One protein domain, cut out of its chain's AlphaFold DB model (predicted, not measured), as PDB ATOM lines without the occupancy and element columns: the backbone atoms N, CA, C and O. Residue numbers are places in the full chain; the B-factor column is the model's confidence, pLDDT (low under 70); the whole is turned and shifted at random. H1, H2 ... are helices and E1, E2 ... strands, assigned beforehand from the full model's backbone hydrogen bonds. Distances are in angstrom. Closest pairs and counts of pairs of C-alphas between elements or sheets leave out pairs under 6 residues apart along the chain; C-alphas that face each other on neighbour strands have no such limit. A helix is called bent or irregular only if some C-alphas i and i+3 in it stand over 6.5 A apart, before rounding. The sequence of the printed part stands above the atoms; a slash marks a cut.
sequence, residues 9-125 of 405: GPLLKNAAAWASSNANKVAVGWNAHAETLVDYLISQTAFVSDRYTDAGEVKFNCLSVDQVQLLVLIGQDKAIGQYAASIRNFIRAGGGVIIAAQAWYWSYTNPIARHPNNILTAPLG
ATOM      1  N   GLY A   9     100.210 214.175 177.434       68.00
ATOM      2  CA  GLY A   9     100.521 213.720 178.797       68.00
ATOM      3  C   GLY A   9      99.320 213.153 179.577       68.00
ATOM      4  O   GLY A   9      99.402 212.021 180.067       68.00
ATOM      5  N   PRO A  10      98.165 213.851 179.645       73.88
ATOM      6  CA  PRO A  10      96.975 213.335 180.329       73.88
ATOM      7  C   PRO A  10      96.419 212.038 179.722       73.88
ATOM      8  O   PRO A  10      95.958 211.164 180.456       73.88
ATOM      9  N   LEU A  11      96.479 211.885 178.393       76.12
ATOM     10  CA  LEU A  11      95.997 210.687 177.702       76.12
ATOM     11  C   LEU A  11      96.853 209.468 178.054       76.12
ATOM     12  O   LEU A  11      96.312 208.432 178.437       76.12
ATOM     13  N   LEU A  12      98.179 209.599 177.959       76.31
ATOM     14  CA  LEU A  12      99.101 208.499 178.247       76.31
ATOM     15  C   LEU A  12      99.040 208.090 179.727       76.31
ATOM     16  O   LEU A  12      99.009 206.900 180.037       76.31
ATOM     17  N   LYS A  13      98.907 209.070 180.633       78.25
ATOM     18  CA  LYS A  13      98.661 208.832 182.063       78.25
ATOM     19  C   LYS A  13      97.384 208.023 182.299       78.25
ATOM     20  O   LYS A  13      97.414 207.032 183.028       78.25
ATOM     21  N   ASN A  14      96.269 208.435 181.699       80.56
ATOM     22  CA  ASN A  14      94.990 207.745 181.870       80.56
ATOM     23  C   ASN A  14      95.031 206.330 181.279       80.56
ATOM     24  O   ASN A  14      94.526 205.397 181.900       80.56
ATOM     25  N   ALA A  15      95.688 206.154 180.127       84.56
ATOM     26  CA  ALA A  15      95.892 204.845 179.514       84.56
ATOM     27  C   ALA A  15      96.710 203.910 180.418       84.56
ATOM     28  O   ALA A  15      96.320 202.762 180.609       84.56
ATOM     29  N   ALA A  16      97.791 204.399 181.030       85.12
ATOM     30  CA  ALA A  16      98.607 203.631 181.974       85.12
ATOM     31  C   ALA A  16      97.864 203.294 183.271       85.12
ATOM     32  O   ALA A  16      97.942 202.158 183.743       85.12
ATOM     33  N   ALA A  17      97.087 204.233 183.817       83.44
ATOM     34  CA  ALA A  17      96.253 203.975 184.988       83.44
ATOM     35  C   ALA A  17      95.195 202.897 184.723       83.44
ATOM     36  O   ALA A  17      94.997 202.013 185.559       83.44
ATOM     37  N   TRP A  18      94.567 202.947 183.546       84.06
ATOM     38  CA  TRP A  18      93.586 201.960 183.114       84.06
ATOM     39  C   TRP A  18      94.223 200.595 182.827       84.06
ATOM     40  O   TRP A  18      93.774 199.589 183.368       84.06
ATOM     41  N   ALA A  19      95.305 200.557 182.043       87.56
ATOM     42  CA  ALA A  19      95.983 199.319 181.659       87.56
ATOM     43  C   ALA A  19      96.599 198.588 182.861       87.56
ATOM     44  O   ALA A  19      96.625 197.364 182.884       87.56
ATOM     45  N   SER A  20      97.043 199.320 183.885       85.88
ATOM     46  CA  SER A  20      97.556 198.741 185.136       85.88
ATOM     47  C   SER A  20      96.463 198.331 186.132       85.88
ATOM     48  O   SER A  20      96.771 198.031 187.285       85.88
ATOM     49  N   SER A  21      95.184 198.338 185.730       78.25
ATOM     50  CA  SER A  21      94.038 197.959 186.573       78.25
ATOM     51  C   SER A  21      93.976 198.691 187.921       78.25
ATOM     52  O   SER A  21      93.484 198.151 188.910       78.25
ATOM     53  N   ASN A  22      94.483 199.925 187.988       67.69
ATOM     54  CA  ASN A  22      94.605 200.683 189.237       67.69
ATOM     55  C   ASN A  22      95.465 200.044 190.341       67.69
ATOM     56  O   ASN A  22      95.290 200.373 191.512       67.69
ATOM     57  N   ALA A  23      96.430 199.190 189.986       74.31
ATOM     58  CA  ALA A  23      97.389 198.652 190.944       74.31
ATOM     59  C   ALA A  23      98.163 199.767 191.678       74.31
ATOM     60  O   ALA A  23      98.543 200.785 191.091       74.31
ATOM     61  N   ASN A  24      98.411 199.546 192.975       75.62
ATOM     62  CA  ASN A  24      99.060 200.515 193.868       75.62
ATOM     63  C   ASN A  24     100.535 200.758 193.520       75.62
ATOM     64  O   ASN A  24     101.037 201.857 193.736       75.62
ATOM     65  N   LYS A  25     101.219 199.737 192.989       84.94
ATOM     66  CA  LYS A  25     102.580 199.811 192.454       84.94
ATOM     67  C   LYS A  25     102.632 199.079 191.121       84.94
ATOM     68  O   LYS A  25     102.039 198.012 190.984       84.94
ATOM     69  N   VAL A  26     103.311 199.677 190.156       89.94
ATOM     70  CA  VAL A  26     103.332 199.270 188.755       89.94
ATOM     71  C   VAL A  26     104.765 199.382 188.250       89.94
ATOM     72  O   VAL A  26     105.262 200.473 187.970       89.94
ATOM     73  N   ALA A  27     105.423 198.241 188.109       91.44
ATOM     74  CA  ALA A  27     106.662 198.130 187.362       91.44
ATOM     75  C   ALA A  27     106.358 198.243 185.859       91.44
ATOM     76  O   ALA A  27     105.546 197.478 185.321       91.44
ATOM     77  N   VAL A  28     106.977 199.228 185.204       91.88
ATOM     78  CA  VAL A  28     106.789 199.540 183.785       91.88
ATOM     79  C   VAL A  28     107.963 198.973 182.998       91.88
ATOM     80  O   VAL A  28     109.069 199.495 183.078       91.88
ATOM     81  N   GLY A  29     107.719 197.897 182.256       92.94
ATOM     82  CA  GLY A  29     108.685 197.334 181.315       92.94
ATOM     83  C   GLY A  29     108.475 197.876 179.907       92.94
ATOM     84  O   GLY A  29     107.370 198.288 179.542       92.94
ATOM     85  N   TRP A  30     109.518 197.843 179.087       93.94
ATOM     86  CA  TRP A  30     109.442 198.370 177.727       93.94
ATOM     87  C   TRP A  30     110.326 197.614 176.733       93.94
ATOM     88  O   TRP A  30     111.172 196.816 177.125       93.94
ATOM     89  N   ASN A  31     110.086 197.791 175.432       92.25
ATOM     90  CA  ASN A  31     110.918 197.207 174.375       92.25
ATOM     91  C   ASN A  31     111.855 198.252 173.763       92.25
ATOM     92  O   ASN A  31     111.644 199.446 173.943       92.25
ATOM     93  N   ALA A  32     112.865 197.815 173.011       85.44
ATOM     94  CA  ALA A  32     113.843 198.718 172.408       85.44
ATOM     95  C   ALA A  32     113.194 199.948 171.732       85.44
ATOM     96  O   ALA A  32     112.205 199.814 171.004       85.44
ATOM     97  N   HIS A  33     113.782 201.130 171.958       82.31
ATOM     98  CA  HIS A  33     113.338 202.439 171.452       82.31
ATOM     99  C   HIS A  33     112.088 203.025 172.124       82.31
ATOM    100  O   HIS A  33     111.622 204.097 171.729       82.31
ATOM    101  N   ALA A  34     111.531 202.349 173.130       84.00
ATOM    102  CA  ALA A  34     110.460 202.889 173.958       84.00
ATOM    103  C   ALA A  34     110.979 203.702 175.158       84.00
ATOM    104  O   ALA A  34     110.150 204.302 175.847       84.00
ATOM    105  N   GLU A  35     112.301 203.770 175.398       81.56
ATOM    106  CA  GLU A  35     112.864 204.427 176.587       81.56
ATOM    107  C   GLU A  35     112.400 205.877 176.703       81.56
ATOM    108  O   GLU A  35     111.868 206.272 177.728       81.56
ATOM    109  N   THR A  36     112.429 206.642 175.608       79.56
ATOM    110  CA  THR A  36     112.025 208.056 175.626       79.56
ATOM    111  C   THR A  36     110.540 208.241 175.953       79.56
ATOM    112  O   THR A  36     110.153 209.240 176.556       79.56
ATOM    113  N   LEU A  37     109.682 207.291 175.559       79.88
ATOM    114  CA  LEU A  37     108.254 207.334 175.878       79.88
ATOM    115  C   LEU A  37     108.012 207.011 177.356       79.88
ATOM    116  O   LEU A  37     107.144 207.626 177.980       79.88
ATOM    117  N   VAL A  38     108.777 206.069 177.909       83.12
ATOM    118  CA  VAL A  38     108.728 205.701 179.328       83.12
ATOM    119  C   VAL A  38     109.330 206.796 180.199       83.12
ATOM    120  O   VAL A  38     108.678 207.203 181.152       83.12
ATOM    121  N   ASP A  39     110.477 207.359 179.827       80.44
ATOM    122  CA  ASP A  39     111.095 208.516 180.481       80.44
ATOM    123  C   ASP A  39     110.145 209.711 180.490       80.44
ATOM    124  O   ASP A  39     109.993 210.391 181.503       80.44
ATOM    125  N   TYR A  40     109.449 209.967 179.378       78.94
ATOM    126  CA  TYR A  40     108.427 211.008 179.336       78.94
ATOM    127  C   TYR A  40     107.270 210.688 180.287       78.94
ATOM    128  O   TYR A  40     106.897 211.530 181.099       78.94
ATOM    129  N   LEU A  41     106.718 209.473 180.221       77.56
ATOM    130  CA  LEU A  41     105.604 209.045 181.065       77.56
ATOM    131  C   LEU A  41     105.961 209.148 182.557       77.56
ATOM    132  O   LEU A  41     105.184 209.698 183.336       77.56
ATOM    133  N   ILE A  42     107.155 208.685 182.926       77.31
ATOM    134  CA  ILE A  42     107.693 208.703 184.283       77.31
ATOM    135  C   ILE A  42     108.162 210.098 184.688       77.31
ATOM    136  O   ILE A  42     108.091 210.400 185.854       77.31
ATOM    137  N   SER A  43     108.584 211.005 183.813       74.50
ATOM    138  CA  SER A  43     109.011 212.355 184.244       74.50
ATOM    139  C   SER A  43     107.853 213.310 184.563       74.50
ATOM    140  O   SER A  43     108.064 214.350 185.190       74.50
ATOM    141  N   GLN A  44     106.617 212.976 184.180       73.25
ATOM    142  CA  GLN A  44     105.449 213.787 184.527       73.25
ATOM    143  C   GLN A  44     105.186 213.712 186.040       73.25
ATOM    144  O   GLN A  44     104.789 212.674 186.560       73.25
ATOM    145  N   THR A  45     105.337 214.824 186.767       56.50
ATOM    146  CA  THR A  45     105.168 214.900 188.239       56.50
ATOM    147  C   THR A  45     103.800 214.421 188.737       56.50
ATOM    148  O   THR A  45     103.681 213.929 189.851       56.50
ATOM    149  N   ALA A  46     102.758 214.503 187.905       56.84
ATOM    150  CA  ALA A  46     101.430 213.963 188.205       56.84
ATOM    151  C   ALA A  46     101.299 212.439 187.972       56.84
ATOM    152  O   ALA A  46     100.239 211.873 188.254       56.84
ATOM    153  N   PHE A  47     102.312 211.801 187.385       64.12
ATOM    154  CA  PHE A  47     102.458 210.359 187.173       64.12
ATOM    155  C   PHE A  47     103.415 209.744 188.210       64.12
ATOM    156  O   PHE A  47     103.153 208.649 188.710       64.12
ATOM    157  N   VAL A  48     104.459 210.484 188.608       60.53
ATOM    158  CA  VAL A  48     105.354 210.144 189.731       60.53
ATOM    159  C   VAL A  48     104.678 210.418 191.065       60.53
ATOM    160  O   VAL A  48     104.884 211.442 191.705       60.53
ATOM    161  N   SER A  49     103.862 209.478 191.510       58.41
ATOM    162  CA  SER A  49     103.392 209.442 192.893       58.41
ATOM    163  C   SER A  49     103.610 208.036 193.443       58.41
ATOM    164  O   SER A  49     102.651 207.280 193.512       58.41
ATOM    165  N   ASP A  50     104.860 207.623 193.688       69.38
ATOM    166  CA  ASP A  50     105.271 206.303 194.235       69.38
ATOM    167  C   ASP A  50     104.697 205.039 193.552       69.38
ATOM    168  O   ASP A  50     104.928 203.909 193.991       69.38
ATOM    169  N   ARG A  51     103.936 205.221 192.470       80.94
ATOM    170  CA  ARG A  51     103.069 204.213 191.869       80.94
ATOM    171  C   ARG A  51     103.721 203.545 190.677       80.94
ATOM    172  O   ARG A  51     103.500 202.358 190.495       80.94
ATOM    173  N   TYR A  52     104.495 204.266 189.873       86.25
ATOM    174  CA  TYR A  52     105.135 203.720 188.677       86.25
ATOM    175  C   TYR A  52     106.651 203.762 188.818       86.25
ATOM    176  O   TYR A  52     107.205 204.793 189.193       86.25
ATOM    177  N   THR A  53     107.309 202.652 188.500       88.56
ATOM    178  CA  THR A  53     108.773 202.539 188.498       88.56
ATOM    179  C   THR A  53     109.240 201.993 187.161       88.56
ATOM    180  O   THR A  53     108.648 201.033 186.661       88.56
ATOM    181  N   ASP A  54     110.306 202.565 186.605       89.38
ATOM    182  CA  ASP A  54     110.949 202.005 185.418       89.38
ATOM    183  C   ASP A  54     111.583 200.652 185.768       89.38
ATOM    184  O   ASP A  54     112.428 200.568 186.661       89.38
ATOM    185  N   ALA A  55     111.139 199.590 185.097       90.25
ATOM    186  CA  ALA A  55     111.699 198.246 185.225       90.25
ATOM    187  C   ALA A  55     112.714 197.925 184.113       90.25
ATOM    188  O   ALA A  55     113.286 196.834 184.102       90.25
ATOM    189  N   GLY A  56     112.948 198.874 183.201       91.50
ATOM    190  CA  GLY A  56     113.885 198.767 182.095       91.50
ATOM    191  C   GLY A  56     113.362 197.970 180.901       91.50
ATOM    192  O   GLY A  56     112.193 197.572 180.812       91.50
ATOM    193  N   GLU A  57     114.273 197.726 179.958       92.94
ATOM    194  CA  GLU A  57     113.992 196.918 178.776       92.94
ATOM    195  C   GLU A  57     113.703 195.461 179.167       92.94
ATOM    196  O   GLU A  57     114.513 194.802 179.825       92.94
ATOM    197  N   VAL A  58     112.581 194.914 178.698       91.81
ATOM    198  CA  VAL A  58     112.192 193.521 178.947       91.81
ATOM    199  C   VAL A  58     112.377 192.650 177.711       91.81
ATOM    200  O   VAL A  58     112.084 193.038 176.580       91.81
ATOM    201  N   LYS A  59     112.808 191.403 177.923       90.06
ATOM    202  CA  LYS A  59     112.816 190.377 176.873       90.06
ATOM    203  C   LYS A  59     111.495 189.612 176.885       90.06
ATOM    204  O   LYS A  59     111.046 189.122 177.917       90.06
ATOM    205  N   PHE A  60     110.873 189.466 175.716       91.94
ATOM    206  CA  PHE A  60     109.533 188.876 175.604       91.94
ATOM    207  C   PHE A  60     109.471 187.355 175.813       91.94
ATOM    208  O   PHE A  60     108.384 186.791 175.934       91.94
ATOM    209  N   ASN A  61     110.616 186.673 175.851       86.56
ATOM    210  CA  ASN A  61     110.692 185.226 176.062       86.56
ATOM    211  C   ASN A  61     110.358 184.798 177.503       86.56
ATOM    212  O   ASN A  61     109.942 183.657 177.690       86.56
ATOM    213  N   CYS A  62     110.482 185.698 178.485       80.00
ATOM    214  CA  CYS A  62     110.274 185.414 179.911       80.00
ATOM    215  C   CYS A  62     109.332 186.428 180.590       80.00
ATOM    216  O   CYS A  62     109.490 186.735 181.766       80.00
ATOM    217  N   LEU A  63     108.365 186.974 179.847       91.00
ATOM    218  CA  LEU A  63     107.400 187.948 180.365       91.00
ATOM    219  C   LEU A  63     106.541 187.372 181.503       91.00
ATOM    220  O   LEU A  63     105.832 186.386 181.299       91.00
ATOM    221  N   SER A  64     106.550 188.031 182.665       89.62
ATOM    222  CA  SER A  64     105.697 187.703 183.815       89.62
ATOM    223  C   SER A  64     105.112 188.959 184.459       89.62
ATOM    224  O   SER A  64     105.788 189.982 184.578       89.62
ATOM    225  N   VAL A  65     103.867 188.843 184.929       90.56
ATOM    226  CA  VAL A  65     103.174 189.882 185.706       90.56
ATOM    227  C   VAL A  65     103.794 190.117 187.086       90.56
ATOM    228  O   VAL A  65     103.565 191.168 187.677       90.56
ATOM    229  N   ASP A  66     104.619 189.186 187.574       89.25
ATOM    230  CA  ASP A  66     105.370 189.352 188.826       89.25
ATOM    231  C   ASP A  66     106.521 190.356 188.674       89.25
ATOM    232  O   ASP A  66     106.915 191.011 189.636       89.25
ATOM    233  N   GLN A  67     107.069 190.474 187.460       88.00
ATOM    234  CA  GLN A  67     108.207 191.345 187.160       88.00
ATOM    235  C   GLN A  67     107.757 192.722 186.678       88.00
ATOM    236  O   GLN A  67     108.332 193.731 187.075       88.00
ATOM    237  N   VAL A  68     106.730 192.767 185.828       92.44
ATOM    238  CA  VAL A  68     106.208 194.001 185.234       92.44
ATOM    239  C   VAL A  68     104.689 193.951 185.181       92.44
ATOM    240  O   VAL A  68     104.116 192.951 184.770       92.44
ATOM    241  N   GLN A  69     104.013 195.025 185.581       93.00
ATOM    242  CA  GLN A  69     102.544 195.098 185.531       93.00
ATOM    243  C   GLN A  69     102.047 195.861 184.300       93.00
ATOM    244  O   GLN A  69     100.900 195.689 183.889       93.00
ATOM    245  N   LEU A  70     102.906 196.684 183.695       92.94
ATOM    246  CA  LEU A  70     102.602 197.455 182.497       92.94
ATOM    247  C   LEU A  70     103.740 197.327 181.484       92.94
ATOM    248  O   LEU A  70     104.899 197.536 181.830       92.94
ATOM    249  N   LEU A  71     103.397 197.037 180.231       93.94
ATOM    250  CA  LEU A  71     104.313 197.112 179.099       93.94
ATOM    251  C   LEU A  71     104.027 198.337 178.245       93.94
ATOM    252  O   LEU A  71     102.889 198.546 177.826       93.94
ATOM    253  N   VAL A  72     105.071 199.097 177.930       92.56
ATOM    254  CA  VAL A  72     105.024 200.191 176.957       92.56
ATOM    255  C   VAL A  72     105.807 199.772 175.719       92.56
ATOM    256  O   VAL A  72     106.995 199.471 175.799       92.56
ATOM    257  N   LEU A  73     105.120 199.715 174.578       92.50
ATOM    258  CA  LEU A  73     105.651 199.152 173.342       92.50
ATOM    259  C   LEU A  73     105.689 200.176 172.204       92.50
ATOM    260  O   LEU A  73     104.673 200.805 171.891       92.50
ATOM    261  N   ILE A  74     106.820 200.251 171.503       91.25
ATOM    262  CA  ILE A  74     106.901 200.840 170.162       91.25
ATOM    263  C   ILE A  74     106.548 199.763 169.137       91.25
ATOM    264  O   ILE A  74     107.310 198.836 168.865       91.25
ATOM    265  N   GLY A  75     105.364 199.898 168.549       88.88
ATOM    266  CA  GLY A  75     104.715 198.868 167.741       88.88
ATOM    267  C   GLY A  75     105.372 198.541 166.398       88.88
ATOM    268  O   GLY A  75     104.899 197.647 165.698       88.88
ATOM    269  N   GLN A  76     106.425 199.266 166.009       86.94
ATOM    270  CA  GLN A  76     107.220 198.977 164.804       86.94
ATOM    271  C   GLN A  76     108.196 197.812 165.027       86.94
ATOM    272  O   GLN A  76     108.710 197.252 164.058       86.94
ATOM    273  N   ASP A  77     108.452 197.439 166.282       90.19
ATOM    274  CA  ASP A  77     109.370 196.361 166.613       90.19
ATOM    275  C   ASP A  77     108.819 194.998 166.165       90.19
ATOM    276  O   ASP A  77     107.770 194.525 166.612       90.19
ATOM    277  N   LYS A  78     109.570 194.329 165.286       90.81
ATOM    278  CA  LYS A  78     109.238 192.997 164.767       90.81
ATOM    279  C   LYS A  78     109.173 191.941 165.873       90.81
ATOM    280  O   LYS A  78     108.429 190.968 165.719       90.81
ATOM    281  N   ALA A  79     109.890 192.133 166.985       92.06
ATOM    282  CA  ALA A  79     109.852 191.229 168.128       92.06
ATOM    283  C   ALA A  79     108.436 191.109 168.714       92.06
ATOM    284  O   ALA A  79     108.057 190.033 169.173       92.06
ATOM    285  N   ILE A  80     107.607 192.154 168.618       94.12
ATOM    286  CA  ILE A  80     106.207 192.106 169.065       94.12
ATOM    287  C   ILE A  80     105.430 191.026 168.303       94.12
ATOM    288  O   ILE A  80     104.702 190.240 168.906       94.12
ATOM    289  N   GLY A  81     105.622 190.947 166.983       92.75
ATOM    290  CA  GLY A  81     105.009 189.913 166.150       92.75
ATOM    291  C   GLY A  81     105.599 188.526 166.419       92.75
ATOM    292  O   GLY A  81     104.855 187.556 166.544       92.75
ATOM    293  N   GLN A  82     106.925 188.435 166.568       95.00
ATOM    294  CA  GLN A  82     107.634 187.177 166.843       95.00
ATOM    295  C   GLN A  82     107.218 186.544 168.181       95.00
ATOM    296  O   GLN A  82     107.009 185.335 168.253       95.00
ATOM    297  N   TYR A  83     107.066 187.356 169.229       95.81
ATOM    298  CA  TYR A  83     106.726 186.914 170.586       95.81
ATOM    299  C   TYR A  83     105.264 187.198 170.957       95.81
ATOM    300  O   TYR A  83     104.896 187.195 172.134       95.81
ATOM    301  N   ALA A  84     104.400 187.393 169.959       95.06
ATOM    302  CA  ALA A  84     102.998 187.743 170.151       95.06
ATOM    303  C   ALA A  84     102.249 186.765 171.076       95.06
ATOM    304  O   ALA A  84     101.363 187.169 171.826       95.06
ATOM    305  N   ALA A  85     102.600 185.475 171.054       95.31
ATOM    306  CA  ALA A  85     102.018 184.478 171.952       95.31
ATOM    307  C   ALA A  85     102.366 184.739 173.427       95.31
ATOM    308  O   ALA A  85     101.464 184.726 174.265       95.31
ATOM    309  N   SER A  86     103.633 185.032 173.734       95.94
ATOM    310  CA  SER A  86     104.086 185.364 175.088       95.94
ATOM    311  C   SER A  86     103.438 186.648 175.597       95.94
ATOM    312  O   SER A  86     102.911 186.670 176.706       95.94
ATOM    313  N   ILE A  87     103.372 187.688 174.757       96.19
ATOM    314  CA  ILE A  87     102.722 188.957 175.119       96.19
ATOM    315  C   ILE A  87     101.215 188.750 175.352       96.19
ATOM    316  O   ILE A  87     100.657 189.278 176.310       96.19
ATOM    317  N   ARG A  88     100.532 187.922 174.548       95.69
ATOM    318  CA  ARG A  88      99.126 187.560 174.820       95.69
ATOM    319  C   ARG A  88      98.953 186.787 176.124       95.69
ATOM    320  O   ARG A  88      97.949 186.989 176.798       95.69
ATOM    321  N   ASN A  89      99.881 185.901 176.479       94.88
ATOM    322  CA  ASN A  89      99.829 185.191 177.760       94.88
ATOM    323  C   ASN A  89     100.002 186.153 178.937       94.88
ATOM    324  O   ASN A  89      99.251 186.055 179.902       94.88
ATOM    325  N   PHE A  90     100.904 187.125 178.812       95.25
ATOM    326  CA  PHE A  90     101.056 188.213 179.774       95.25
ATOM    327  C   PHE A  90      99.758 189.020 179.951       95.25
ATOM    328  O   PHE A  90      99.301 189.204 181.076       95.25
ATOM    329  N   ILE A  91      99.103 189.407 178.848       94.38
ATOM    330  CA  ILE A  91      97.801 190.097 178.889       94.38
ATOM    331  C   ILE A  91      96.746 189.238 179.604       94.38
ATOM    332  O   ILE A  91      96.025 189.725 180.471       94.38
ATOM    333  N   ARG A  92      96.667 187.939 179.284       92.88
ATOM    334  CA  ARG A  92      95.729 187.006 179.941       92.88
ATOM    335  C   ARG A  92      95.994 186.841 181.436       92.88
ATOM    336  O   ARG A  92      95.051 186.592 182.176       92.88
ATOM    337  N   ALA A  93      97.246 186.977 181.868       92.94
ATOM    338  CA  ALA A  93      97.635 186.936 183.274       92.94
ATOM    339  C   ALA A  93      97.318 188.242 184.036       92.94
ATOM    340  O   ALA A  93      97.595 188.325 185.228       92.94
ATOM    341  N   GLY A  94      96.730 189.247 183.374       91.50
ATOM    342  CA  GLY A  94      96.354 190.532 183.974       91.50
ATOM    343  C   GLY A  94      97.345 191.666 183.716       91.50
ATOM    344  O   GLY A  94      97.168 192.759 184.249       91.50
ATOM    345  N   GLY A  95      98.376 191.432 182.901       93.50
ATOM    346  CA  GLY A  95      99.345 192.453 182.526       93.50
ATOM    347  C   GLY A  95      98.768 193.500 181.569       93.50
ATOM    348  O   GLY A  95      98.116 193.169 180.575       93.50
ATOM    349  N   GLY A  96      99.037 194.775 181.843       93.50
ATOM    350  CA  GLY A  96      98.633 195.895 180.996       93.50
ATOM    351  C   GLY A  96      99.588 196.123 179.828       93.50
ATOM    352  O   GLY A  96     100.797 195.958 179.972       93.50
ATOM    353  N   VAL A  97      99.075 196.559 178.675       93.56
ATOM    354  CA  VAL A  97      99.908 196.902 177.508       93.56
ATOM    355  C   VAL A  97      99.454 198.224 176.893       93.56
ATOM    356  O   VAL A  97      98.275 198.404 176.592       93.56
ATOM    357  N   ILE A  98     100.405 199.125 176.661       91.50
ATOM    358  CA  ILE A  98     100.259 200.331 175.843       91.50
ATOM    359  C   ILE A  98     101.131 200.162 174.611       91.50
ATOM    360  O   ILE A  98     102.303 199.814 174.718       91.50
ATOM    361  N   ILE A  99     100.567 200.435 173.438       90.94
ATOM    362  CA  ILE A  99     101.285 200.335 172.171       90.94
ATOM    363  C   ILE A  99     101.170 201.662 171.433       90.94
ATOM    364  O   ILE A  99     100.066 202.100 171.113       90.94
ATOM    365  N   ALA A 100     102.306 202.276 171.124       86.62
ATOM    366  CA  ALA A 100     102.389 203.427 170.237       86.62
ATOM    367  C   ALA A 100     102.899 202.971 168.868       86.62
ATOM    368  O   ALA A 100     103.887 202.245 168.781       86.62
ATOM    369  N   ALA A 101     102.224 203.353 167.780       87.00
ATOM    370  CA  ALA A 101     102.628 202.930 166.444       87.00
ATOM    371  C   ALA A 101     102.178 203.869 165.324       87.00
ATOM    372  O   ALA A 101     101.113 204.474 165.390       87.00
ATOM    373  N   GLN A 102     102.962 203.900 164.246       86.94
ATOM    374  CA  GLN A 102     102.652 204.581 162.990       86.94
ATOM    375  C   GLN A 102     102.190 203.566 161.935       86.94
ATOM    376  O   GLN A 102     102.879 203.299 160.951       86.94
ATOM    377  N   ALA A 103     101.016 202.971 162.155       88.00
ATOM    378  CA  ALA A 103     100.462 201.941 161.271       88.00
ATOM    379  C   ALA A 103     100.231 202.441 159.826       88.00
ATOM    380  O   ALA A 103     100.400 201.687 158.865       88.00
ATOM    381  N   TRP A 104      99.921 203.732 159.663       87.88
ATOM    382  CA  TRP A 104      99.772 204.376 158.355       87.88
ATOM    383  C   TRP A 104     101.079 204.387 157.552       87.88
ATOM    384  O   TRP A 104     101.083 204.026 156.380       87.88
ATOM    385  N   TYR A 105     102.206 204.712 158.193       88.00
ATOM    386  CA  TYR A 105     103.508 204.788 157.526       88.00
ATOM    387  C   TYR A 105     103.982 203.404 157.076       88.00
ATOM    388  O   TYR A 105     104.468 203.235 155.959       88.00
ATOM    389  N   TRP A 106     103.767 202.384 157.915       89.00
ATOM    390  CA  TRP A 106     104.020 200.985 157.555       89.00
ATOM    391  C   TRP A 106     103.289 200.580 156.269       89.00
ATOM    392  O   TRP A 106     103.859 199.909 155.404       89.00
ATOM    393  N   SER A 107     102.038 201.030 156.135       87.38
ATOM    394  CA  SER A 107     101.147 200.664 155.032       87.38
ATOM    395  C   SER A 107     101.568 201.237 153.676       87.38
ATOM    396  O   SER A 107     101.072 200.782 152.651       87.38
ATOM    397  N   TYR A 108     102.518 202.178 153.635       88.69
ATOM    398  CA  TYR A 108     103.070 202.692 152.379       88.69
ATOM    399  C   TYR A 108     103.830 201.643 151.572       88.69
ATOM    400  O   TYR A 108     103.865 201.718 150.347       88.69
ATOM    401  N   THR A 109     104.457 200.677 152.242       90.25
ATOM    402  CA  THR A 109     105.319 199.685 151.581       90.25
ATOM    403  C   THR A 109     105.074 198.254 152.044       90.25
ATOM    404  O   THR A 109     105.654 197.327 151.483       90.25
ATOM    405  N   ASN A 110     104.210 198.040 153.041       87.12
ATOM    406  CA  ASN A 110     103.949 196.720 153.609       87.12
ATOM    407  C   ASN A 110     102.445 196.477 153.799       87.12
ATOM    408  O   ASN A 110     101.730 197.385 154.220       87.12
ATOM    409  N   PRO A 111     101.952 195.239 153.599       85.75
ATOM    410  CA  PRO A 111     100.589 194.879 153.973       85.75
ATOM    411  C   PRO A 111     100.340 195.111 155.468       85.75
ATOM    412  O   PRO A 111     101.122 194.661 156.316       85.75
ATOM    413  N   ILE A 112      99.226 195.767 155.798       88.00
ATOM    414  CA  ILE A 112      98.865 196.103 157.179       88.00
ATOM    415  C   ILE A 112      98.595 194.851 158.032       88.00
ATOM    416  O   ILE A 112      98.928 194.828 159.219       88.00
ATOM    417  N   ALA A 113      98.128 193.759 157.415       82.62
ATOM    418  CA  ALA A 113      98.026 192.427 158.020       82.62
ATOM    419  C   ALA A 113      99.340 191.907 158.633       82.62
ATOM    420  O   ALA A 113      99.314 191.122 159.579       82.62
ATOM    421  N   ARG A 114     100.498 192.356 158.127       88.25
ATOM    422  CA  ARG A 114     101.828 191.939 158.605       88.25
ATOM    423  C   ARG A 114     102.431 192.880 159.646       88.25
ATOM    424  O   ARG A 114     103.551 192.638 160.091       88.25
ATOM    425  N   HIS A 115     101.730 193.947 160.026       92.31
ATOM    426  CA  HIS A 115     102.209 194.847 161.069       92.31
ATOM    427  C   HIS A 115     102.370 194.066 162.393       92.31
ATOM    428  O   HIS A 115     101.434 193.352 162.768       92.31
ATOM    429  N   PRO A 116     103.490 194.199 163.138       93.62
ATOM    430  CA  PRO A 116     103.734 193.434 164.371       93.62
ATOM    431  C   PRO A 116     102.578 193.501 165.376       93.62
ATOM    432  O   PRO A 116     102.132 192.482 165.899       93.62
ATOM    433  N   ASN A 117     102.010 194.693 165.558       93.38
ATOM    434  CA  ASN A 117     100.803 194.880 166.362       93.38
ATOM    435  C   ASN A 117      99.601 194.062 165.888       93.38
ATOM    436  O   ASN A 117      98.943 193.471 166.726       93.38
ATOM    437  N   ASN A 118      99.315 193.974 164.587       91.44
ATOM    438  CA  ASN A 118      98.169 193.195 164.109       91.44
ATOM    439  C   ASN A 118      98.371 191.689 164.332       91.44
ATOM    440  O   ASN A 118      97.418 190.992 164.673       91.44
ATOM    441  N   ILE A 119      99.612 191.197 164.263       91.81
ATOM    442  CA  ILE A 119      99.956 189.819 164.663       91.81
ATOM    443  C   ILE A 119      99.682 189.593 166.164       91.81
ATOM    444  O   ILE A 119      99.244 188.511 166.572       91.81
ATOM    445  N   LEU A 120      99.920 190.611 166.996       93.75
ATOM    446  CA  LEU A 120      99.639 190.587 168.431       93.75
ATOM    447  C   LEU A 120      98.136 190.681 168.743       93.75
ATOM    448  O   LEU A 120      97.613 189.817 169.454       93.75
ATOM    449  N   THR A 121      97.460 191.706 168.224       92.31
ATOM    450  CA  THR A 121      96.154 192.179 168.692       92.31
ATOM    451  C   THR A 121      94.971 191.622 167.907       92.31
ATOM    452  O   THR A 121      93.889 191.516 168.485       92.31
ATOM    453  N   ALA A 122      95.133 191.204 166.644       88.00
ATOM    454  CA  ALA A 122      94.008 190.682 165.859       88.00
ATOM    455  C   ALA A 122      93.358 189.440 166.503       88.00
ATOM    456  O   ALA A 122      92.129 189.396 166.583       88.00
ATOM    457  N   PRO A 123      94.117 188.480 167.086       87.88
ATOM    458  CA  PRO A 123      93.529 187.382 167.861       87.88
ATOM    459  C   PRO A 123      92.773 187.818 169.126       87.88
ATOM    460  O   PRO A 123      92.041 187.015 169.697       87.88
ATOM    461  N   LEU A 124      92.960 189.060 169.581       88.81
ATOM    462  CA  LEU A 124      92.229 189.672 170.696       88.81
ATOM    463  C   LEU A 124      90.988 190.453 170.221       88.81
ATOM    464  O   LEU A 124      90.300 191.057 171.036       88.81
ATOM    465  N   GLY A 125      90.701 190.461 168.914       86.62
ATOM    466  CA  GLY A 125      89.590 191.211 168.323       86.62
ATOM    467  C   GLY A 125      89.885 192.696 168.080       86.62
ATOM    468  O   GLY A 125      88.957 193.459 167.828       86.62
TER     469      GLY A 125
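This is residues 9 to 125 of the 405 residues of the protein "Peptidase M60 domain-containing protein" of Tetradesmus obliquus (UniProt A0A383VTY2). A twisted sheet of four parallel strands has two helices, H1 and H2, packed on one face and crossing each other nearly at a right angle. H3, H4 and H6 make a helical cluster in which H6 touches both H3 and H4, and of which H4 and H6 only graze the sheet, while H5, which follows E4 and has its centre farthest from the mean of the C-alphas, and the turn of chain after it reach out to one end of the longest axis. The printed part has 117 residues, with six named helices and four named strands in the order H1 E1 H2 E2 E3 H3 H4 E4 H5 H6; the class is mixed, helices and strands, and the sheet's order is E2 E1 E3 E4. The whole is compact, with a radius of gyration of the C-alphas of 13.9 A, yet elongated in outline, spanning 42 by 27 by 24 A.

In sheet order, E2 is residues 52 to 57, 14.9 A from first to last C-alpha; E1 is residues 26 to 30, 12.6 A; E3 is residues 70 to 74, 13.5 A; and E4 is residues 96 to 100, 13.7 A. C-alpha 70, where E3 begins, is at (102.602, 197.455, 182.497). H1, the longest helix, is residues 9 to 19, 15.4 A, and begins at C-alpha 9, (100.521, 213.720, 178.797). H2 is residues 35 to 43, 11.7 A, H3 residues 78 to 82, H4 residues 84 to 92, 12.2 A, and H5 residues 103 to 106. H6 is residues 116 to 124, 13.7 A, ending at C-alpha 124, (92.229, 189.672, 170.696); it is only just irregular, with C-alphas 120 and 123 6.9 A apart.

The sheet is only just strongly twisted, its C-alphas lying up to 4.4 A off the best plane; E2 and E4 are its edge strands. E2 and E1 are parallel at 27 degrees, with N 53 and O 26 within hydrogen-bond range at 3.0 A. E1 and E3 are parallel at 22 degrees, with N 29 and O 70 at 2.9 A. E3 and E4 are parallel at 18 degrees, with N 71 and O 96 at 2.8 A. H1 and H2 are on the same face of the sheet, giving two layers, helices on one face of a sheet. H2 has a height over the sheet of 8.0 A and runs along the strands, at 26 degrees to E3 on the local plane; its closest C-alphas to E2 are those of Ile 42 and Tyr 52, 7.1 A apart. H1 has a height over the sheet of 10.0 A and runs slantwise to the strands, at 45 degrees to E3 on the local plane; the closest C-alphas of H1 and E4 are those of Ala 19 and Gly 96, 4.4 A apart. H1 and H2 only just touch, with 3 pairs of C-alphas within 8 A, the closest those of Lys 13 and Leu 41 at 7.0 A, and are about perpendicular at 84 degrees. Two strand-helix-strand units, parallel neighbour strands with helices between them along the chain, are E1, H2, E2 and E3, H3 H4, E4; both crossovers are right-handed. H4 only grazes the sheet, with residues 87 to 91. H6 touches H3, the closest C-alphas being those of Gly 81 and Pro 116 at 4.1 A. H6 also touches H4, the closest being Ala 84 and Leu 120 at 4.7 A, at a steep tilt of 45 degrees, the same way. H5 is not on the sheet and touches no helix. In H1, H2, H3 and H4 every O i to N i+4 pair is within hydrogen-bond range; in H6, 3 of 5 are, and H5 is too short for such a pair.

The two C-alphas farthest apart are those of Asp 50 and Thr 109, 43.2 A. The printed part has no cut. The link from E2 to E3, residues 58 to 69, is long. The mean pLDDT of the printed part is 86.3; residues 9, 22 and 45 to 50 are under 70.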